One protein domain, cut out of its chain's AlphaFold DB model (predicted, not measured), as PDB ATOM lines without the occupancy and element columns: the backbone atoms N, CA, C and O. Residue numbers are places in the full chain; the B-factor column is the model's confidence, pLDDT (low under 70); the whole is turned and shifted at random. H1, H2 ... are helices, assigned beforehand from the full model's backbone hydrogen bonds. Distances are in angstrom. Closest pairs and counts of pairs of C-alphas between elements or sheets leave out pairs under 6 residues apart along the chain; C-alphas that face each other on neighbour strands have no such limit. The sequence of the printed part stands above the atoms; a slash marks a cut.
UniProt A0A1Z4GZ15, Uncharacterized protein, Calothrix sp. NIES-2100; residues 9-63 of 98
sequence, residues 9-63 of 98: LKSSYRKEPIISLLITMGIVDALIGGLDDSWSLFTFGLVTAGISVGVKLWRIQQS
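Overview. This is residues 9 to 63 of the 98 residues of an uncharacterized protein of Calothrix sp. NIES-2100 (UniProt A0A1Z4GZ15). Two helices, H2 and H3, make the arms of an open, loose V, joined at one end by the link of residues 33 to 38, with the short H1 turned off at the other end of H2. H3 is the longer arm and folds back past H2 with empty space between them; its residues 44 to 62 stand free. The printed part has 55 residues with three named helices, in the order H1, H2, H3, and no named strand; the class is all helix. The whole is loose, with a radius of gyration of the C-alphas of 14.1 A, and spans 41 by 27 by 13 A, only just flat.

Along the chain. H1 is residues 9 to 15, beginning at C-alpha 9 at (19.197, 11.851, -45.682). H2 is residues 17 to 32, 22.2 A from first to last C-alpha, and begins at C-alpha 17 at (28.604, 13.219, -50.311). H3 is residues 39 to 62, 33.9 A long in the same measure, and ends at C-alpha 62 at (16.656, 39.197, -51.468).

Arrangement. H1 and H2 are close but not clearly touching; their closest C-alphas, those of Tyr 13 and Ser 20, are 5.7 A apart. They run opposite ways at a steep tilt of 44 degrees. H2 and H3 are only just apart, with their closest C-alphas 8.1 A from each other. H1 and H3 are apart. In H2 and H3 every O i to N i+4 pair is within hydrogen-bond range; in H1 2 of 3 are.

Size, cuts and confidence. The C-alphas farthest apart, those of Asp 36 and Ser 63, are 41.1 A from each other. The printed part has no cut. The link from H1 to H2 is tight, and that from H2 to H3 is short. The mean pLDDT of the printed part is 83.0; residues 12 to 13 and 34 to 37 are under 70.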
ATOM      1  N   LEU A   9      17.892  12.511 -45.846       73.94
ATOM      2  CA  LEU A   9      19.197  11.851 -45.682       73.94
ATOM      3  C   LEU A   9      19.660  11.203 -46.992       73.94
ATOM      4  O   LEU A   9      20.771  11.448 -47.462       73.94
ATOM      5  N   LYS A  10      18.772  10.426 -47.625       75.75
ATOM      6  CA  LYS A  10      19.083   9.724 -48.875       75.75
ATOM      7  C   LYS A  10      19.355  10.688 -50.032       75.75
ATOM      8  O   LYS A  10      20.216  10.412 -50.862       75.75
ATOM      9  N   SER A  11      18.646  11.817 -50.101       73.88
ATOM     10  CA  SER A  11      18.890  12.838 -51.125       73.88
ATOM     11  C   SER A  11      20.169  13.634 -50.868       73.88
ATOM     12  O   SER A  11      20.861  13.965 -51.826       73.88
ATOM     13  N   SER A  12      20.465  13.979 -49.616       69.06
ATOM     14  CA  SER A  12      21.628  14.797 -49.263       69.06
ATOM     15  C   SER A  12      22.929  14.021 -49.483       69.06
ATOM     16  O   SER A  12      23.819  14.530 -50.159       69.06
ATOM     17  N   TYR A  13      22.977  12.742 -49.089       66.44
ATOM     18  CA  TYR A  13      24.121  11.859 -49.355       66.44
ATOM     19  C   TYR A  13      24.414  11.689 -50.855       66.44
ATOM     20  O   TYR A  13      25.563  11.570 -51.268       66.44
ATOM     21  N   ARG A  14      23.368  11.689 -51.695       76.31
ATOM     22  CA  ARG A  14      23.500  11.473 -53.145       76.31
ATOM     23  C   ARG A  14      23.869  12.736 -53.923       76.31
ATOM     24  O   ARG A  14      24.439  12.620 -55.001       76.31
ATOM     25  N   LYS A  15      23.499  13.915 -53.416       78.25
ATOM     26  CA  LYS A  15      23.805  15.206 -54.050       78.25
ATOM     27  C   LYS A  15      25.164  15.745 -53.610       78.25
ATOM     28  O   LYS A  15      25.902  16.246 -54.448       78.25
ATOM     29  N   GLU A  16      25.492  15.628 -52.323       84.19
ATOM     30  CA  GLU A  16      26.677  16.253 -51.727       84.19
ATOM     31  C   GLU A  16      27.356  15.311 -50.710       84.19
ATOM     32  O   GLU A  16      27.294  15.533 -49.496       84.19
ATOM     33  N   PRO A  17      28.029  14.243 -51.185       81.69
ATOM     34  CA  PRO A  17      28.604  13.219 -50.311       81.69
ATOM     35  C   PRO A  17      29.655  13.782 -49.342       81.69
ATOM     36  O   PRO A  17      29.670  13.407 -48.172       81.69
ATOM     37  N   ILE A  18      30.481  14.734 -49.790       87.75
ATOM     38  CA  ILE A  18      31.550  15.348 -48.982       87.75
ATOM     39  C   ILE A  18      30.966  16.119 -47.793       87.75
ATOM     40  O   ILE A  18      31.410  15.952 -46.662       87.75
ATOM     41  N   ILE A  19      29.935  16.930 -48.039       84.12
ATOM     42  CA  ILE A  19      29.283  17.729 -46.996       84.12
ATOM     43  C   ILE A  19      28.595  16.807 -45.990       84.12
ATOM     44  O   ILE A  19      28.726  17.013 -44.785       84.12
ATOM     45  N   SER A  20      27.932  15.747 -46.465       80.94
ATOM     46  CA  SER A  20      27.313  14.761 -45.575       80.94
ATOM     47  C   SER A  20      28.334  14.082 -44.656       80.94
ATOM     48  O   SER A  20      28.073  13.943 -43.463       80.94
ATOM     49  N   LEU A  21      29.516  13.745 -45.186       88.19
ATOM     50  CA  LEU A  21      30.595  13.117 -44.431       88.19
ATOM     51  C   LEU A  21      31.165  14.065 -43.370       88.19
ATOM     52  O   LEU A  21      31.306  13.665 -42.215       88.19
ATOM     53  N   LEU A  22      31.414  15.328 -43.731       88.62
ATOM     54  CA  LEU A  22      31.882  16.356 -42.794       88.62
ATOM     55  C   LEU A  22      30.886  16.588 -41.651       88.62
ATOM     56  O   LEU A  22      31.292  16.666 -40.495       88.62
ATOM     57  N   ILE A  23      29.584  16.637 -41.954       86.88
ATOM     58  CA  ILE A  23      28.538  16.778 -40.933       86.88
ATOM     59  C   ILE A  23      28.535  15.565 -40.000       86.88
ATOM     60  O   ILE A  23      28.534  15.735 -38.782       86.88
ATOM     61  N   THR A  24      28.563  14.344 -40.543       87.69
ATOM     62  CA  THR A  24      28.599  13.137 -39.704       87.69
ATOM     63  C   THR A  24      29.855  13.069 -38.845       87.69
ATOM     64  O   THR A  24      29.754  12.730 -37.672       87.69
ATOM     65  N   MET A  25      31.014  13.443 -39.392       87.62
ATOM     66  CA  MET A  25      32.274  13.483 -38.658       87.62
ATOM     67  C   MET A  25      32.205  14.492 -37.509       87.62
ATOM     68  O   MET A  25      32.538  14.130 -36.390       87.62
ATOM     69  N   GLY A  26      31.699  15.705 -37.748       85.06
ATOM     70  CA  GLY A  26      31.544  16.714 -36.696       85.06
ATOM     71  C   GLY A  26      30.554  16.310 -35.600       85.06
ATOM     72  O   GLY A  26      30.790  16.589 -34.430       85.06
ATOM     73  N   ILE A  27      29.465  15.613 -35.948       86.38
ATOM     74  CA  ILE A  27      28.514  15.080 -34.956       86.38
ATOM     75  C   ILE A  27      29.175  13.994 -34.105       86.38
ATOM     76  O   ILE A  27      29.037  14.003 -32.886       86.38
ATOM     77  N   VAL A  28      29.877  13.055 -34.739       87.00
ATOM     78  CA  VAL A  28      30.568  11.965 -34.038       87.00
ATOM     79  C   VAL A  28      31.674  12.518 -33.140       87.00
ATOM     80  O   VAL A  28      31.762  12.112 -31.987       87.00
ATOM     81  N   ASP A  29      32.457  13.476 -33.631       82.69
ATOM     82  CA  ASP A  29      33.516  14.148 -32.873       82.69
ATOM     83  C   ASP A  29      32.955  14.920 -31.670       82.69
ATOM     84  O   ASP A  29      33.468  14.790 -30.567       82.69
ATOM     85  N   ALA A  30      31.826  15.620 -31.823       79.94
ATOM     86  CA  ALA A  30      31.166  16.295 -30.703       79.94
ATOM     87  C   ALA A  30      30.581  15.314 -29.668       79.94
ATOM     88  O   ALA A  30      30.623  15.585 -28.469       79.94
ATOM     89  N   LEU A  31      30.030  14.177 -30.111       80.56
ATOM     90  CA  LEU A  31      29.454  13.163 -29.219       80.56
ATOM     91  C   LEU A  31      30.521  12.351 -28.471       80.56
ATOM     92  O   LEU A  31      30.301  11.989 -27.320       80.56
ATOM     93  N   ILE A  32      31.642  12.031 -29.127       78.75
ATOM     94  CA  ILE A  32      32.718  11.197 -28.565       78.75
ATOM     95  C   ILE A  32      33.776  12.048 -27.852       78.75
ATOM     96  O   ILE A  32      34.280  11.639 -26.811       78.75
ATOM     97  N   GLY A  33      34.107  13.223 -28.393       70.94
ATOM     98  CA  GLY A  33      35.118  14.142 -27.861       70.94
ATOM     99  C   GLY A  33      34.705  14.878 -26.586       70.94
ATOM    100  O   GLY A  33      35.555  15.506 -25.961       70.94
ATOM    101  N   GLY A  34      33.438  14.757 -26.175       67.75
ATOM    102  CA  GLY A  34      32.904  15.325 -24.939       67.75
ATOM    103  C   GLY A  34      32.626  16.824 -25.056       67.75
ATOM    104  O   GLY A  34      33.513  17.628 -25.327       67.75
ATOM    105  N   LEU A  35      31.376  17.229 -24.810       67.38
ATOM    106  CA  LEU A  35      30.999  18.648 -24.731       67.38
ATOM    107  C   LEU A  35      31.266  19.263 -23.343       67.38
ATOM    108  O   LEU A  35      30.874  20.402 -23.099       67.38
ATOM    109  N   ASP A  36      31.905  18.526 -22.436       66.94
ATOM    110  CA  ASP A  36      31.830  18.779 -20.995       66.94
ATOM    111  C   ASP A  36      32.478  20.115 -20.579       66.94
ATOM    112  O   ASP A  36      31.827  20.924 -19.924       66.94
ATOM    113  N   ASP A  37      33.703  20.408 -21.036       67.25
ATOM    114  CA  ASP A  37      34.423  21.651 -20.682       67.25
ATOM    115  C   ASP A  37      34.290  22.778 -21.724       67.25
ATOM    116  O   ASP A  37      34.615  23.937 -21.458       67.25
ATOM    117  N   SER A  38      33.816  22.474 -22.934       74.12
ATOM    118  CA  SER A  38      33.845  23.407 -24.077       74.12
ATOM    119  C   SER A  38      32.510  23.542 -24.814       74.12
ATOM    120  O   SER A  38      32.455  24.003 -25.957       74.12
ATOM    121  N   TRP A  39      31.398  23.262 -24.126       77.81
ATOM    122  CA  TRP A  39      30.036  23.521 -24.611       77.81
ATOM    123  C   TRP A  39      29.852  24.954 -25.143       77.81
ATOM    124  O   TRP A  39      29.144  25.192 -26.127       77.81
ATOM    125  N   SER A  40      30.516  25.929 -24.518       80.94
ATOM    126  CA  SER A  40      30.512  27.331 -24.945       80.94
ATOM    127  C   SER A  40      31.113  27.522 -26.343       80.94
ATOM    128  O   SER A  40      30.563  28.275 -27.140       80.94
ATOM    129  N   LEU A  41      32.183  26.799 -26.687       81.12
ATOM    130  CA  LEU A  41      32.815  26.857 -28.010       81.12
ATOM    131  C   LEU A  41      31.957  26.165 -29.069       81.12
ATOM    132  O   LEU A  41      31.786  26.699 -30.167       81.12
ATOM    133  N   PHE A  42      31.361  25.021 -28.729       80.25
ATOM    134  CA  PHE A  42      30.446  24.322 -29.629       80.25
ATOM    135  C   PHE A  42      29.211  25.174 -29.948       80.25
ATOM    136  O   PHE A  42      28.864  25.370 -31.114       80.25
ATOM    137  N   THR A  43      28.571  25.742 -28.922       84.94
ATOM    138  CA  THR A  43      27.415  26.634 -29.102       84.94
ATOM    139  C   THR A  43      27.790  27.912 -29.842       84.94
ATOM    140  O   THR A  43      27.035  28.339 -30.712       84.94
ATOM    141  N   PHE A  44      28.971  28.481 -29.593       88.06
ATOM    142  CA  PHE A  44      29.480  29.628 -30.347       88.06
ATOM    143  C   PHE A  44      29.665  29.312 -31.839       88.06
ATOM    144  O   PHE A  44      29.244  30.090 -32.702       88.06
ATOM    145  N   GLY A  45      30.234  28.146 -32.154       86.69
ATOM    146  CA  GLY A  45      30.348  27.647 -33.524       86.69
ATOM    147  C   GLY A  45      28.981  27.428 -34.174       86.69
ATOM    148  O   GLY A  45      28.762  27.876 -35.300       86.69
ATOM    149  N   LEU A  46      28.030  26.828 -33.450       88.81
ATOM    150  CA  LEU A  46      26.664  26.596 -33.927       88.81
ATOM    151  C   LEU A  46      25.925  27.912 -34.210       88.81
ATOM    152  O   LEU A  46      25.264  28.040 -35.239       88.81
ATOM    153  N   VAL A  47      26.064  28.903 -33.327       93.69
ATOM    154  CA  VAL A  47      25.475  30.238 -33.494       93.69
ATOM    155  C   VAL A  47      26.089  30.937 -34.701       93.69
ATOM    156  O   VAL A  47      25.359  31.455 -35.543       93.69
ATOM    157  N   THR A  48      27.412  30.897 -34.844       94.75
ATOM    158  CA  THR A  48      28.115  31.516 -35.976       94.75
ATOM    159  C   THR A  48      27.722  30.856 -37.300       94.75
ATOM    160  O   THR A  48      27.396  31.548 -38.270       94.75
ATOM    161  N   ALA A  49      27.670  29.521 -37.339       91.19
ATOM    162  CA  ALA A  49      27.185  28.767 -38.489       91.19
ATOM    163  C   ALA A  49      25.720  29.115 -38.801       91.19
ATOM    164  O   ALA A  49      25.395  29.422 -39.948       91.19
ATOM    165  N   GLY A  50      24.856  29.166 -37.785       94.62
ATOM    166  CA  GLY A  50      23.450  29.552 -37.914       94.62
ATOM    167  C   GLY A  50      23.271  30.955 -38.495       94.62
ATOM    168  O   GLY A  50      22.499  31.127 -39.438       94.62
ATOM    169  N   ILE A  51      24.036  31.939 -38.011       96.31
ATOM    170  CA  ILE A  51      24.043  33.306 -38.552       96.31
ATOM    171  C   ILE A  51      24.508  33.295 -40.010       96.31
ATOM    172  O   ILE A  51      23.856  33.899 -40.858       96.31
ATOM    173  N   SER A  52      25.590  32.581 -40.331       94.62
ATOM    174  CA  SER A  52      26.106  32.511 -41.705       94.62
ATOM    175  C   SER A  52      25.075  31.936 -42.687       94.62
ATOM    176  O   SER A  52      24.873  32.486 -43.774       94.62
ATOM    177  N   VAL A  53      24.363  30.879 -42.282       91.94
ATOM    178  CA  VAL A  53      23.300  30.255 -43.074       91.94
ATOM    179  C   VAL A  53      22.102  31.192 -43.173       91.94
ATOM    180  O   VAL A  53      21.579  31.382 -44.269       91.94
ATOM    181  N   GLY A  54      21.700  31.829 -42.071       94.50
ATOM    182  CA  GLY A  54      20.615  32.808 -42.046       94.50
ATOM    183  C   GLY A  54      20.876  33.978 -42.993       94.50
ATOM    184  O   GLY A  54      20.023  34.299 -43.818       94.50
ATOM    185  N   VAL A  55      22.082  34.549 -42.961       94.19
ATOM    186  CA  VAL A  55      22.507  35.611 -43.882       94.19
ATOM    187  C   VAL A  55      22.527  35.105 -45.322       94.19
ATOM    188  O   VAL A  55      22.022  35.790 -46.209       94.19
ATOM    189  N   LYS A  56      23.057  33.905 -45.588       90.94
ATOM    190  CA  LYS A  56      23.049  33.319 -46.938       90.94
ATOM    191  C   LYS A  56      21.622  33.157 -47.468       90.94
ATOM    192  O   LYS A  56      21.354  33.549 -48.599       90.94
ATOM    193  N   LEU A  57      20.711  32.616 -46.661       90.81
ATOM    194  CA  LEU A  57      19.309  32.422 -47.031       90.81
ATOM    195  C   LEU A  57      18.587  33.755 -47.224       90.81
ATOM    196  O   LEU A  57      17.853  33.910 -48.195       90.81
ATOM    197  N   TRP A  58      18.834  34.733 -46.351       91.62
ATOM    198  CA  TRP A  58      18.325  36.092 -46.516       91.62
ATOM    199  C   TRP A  58      18.794  36.686 -47.842       91.62
ATOM    200  O   TRP A  58      17.986  37.201 -48.611       91.62
ATOM    201  N   ARG A  59      20.091  36.575 -48.154       86.94
ATOM    202  CA  ARG A  59      20.648  37.065 -49.418       86.94
ATOM    203  C   ARG A  59      20.041  36.350 -50.617       86.94
ATOM    204  O   ARG A  59      19.714  37.034 -51.567       86.94
ATOM    205  N   ILE A  60      19.825  35.034 -50.563       86.12
ATOM    206  CA  ILE A  60      19.156  34.284 -51.641       86.12
ATOM    207  C   ILE A  60      17.710  34.755 -51.836       86.12
ATOM    208  O   ILE A  60      17.273  34.890 -52.970       86.12
ATOM    209  N   GLN A  61      16.973  35.033 -50.757       83.81
ATOM    210  CA  GLN A  61      15.605  35.556 -50.858       83.81
ATOM    211  C   GLN A  61      15.564  36.991 -51.396       83.81
ATOM    212  O   GLN A  61      14.640  37.364 -52.114       83.81
ATOM    213  N   GLN A  62      16.558  37.806 -51.037       82.00
ATOM    214  CA  GLN A  62      16.656  39.197 -51.468       82.00
ATOM    215  C   GLN A  62      17.248  39.335 -52.876       82.00
ATOM    216  O   GLN A  62      16.941  40.294 -53.587       82.00
ATOM    217  N   SER A  63      18.054  38.363 -53.303       71.12
ATOM    218  CA  SER A  63      18.371  38.113 -54.699       71.12
ATOM    219  C   SER A  63      17.073  37.744 -55.402       71.12
ATOM    220  O   SER A  63      16.733  36.573 -55.551       71.12
TER     221      SER A  63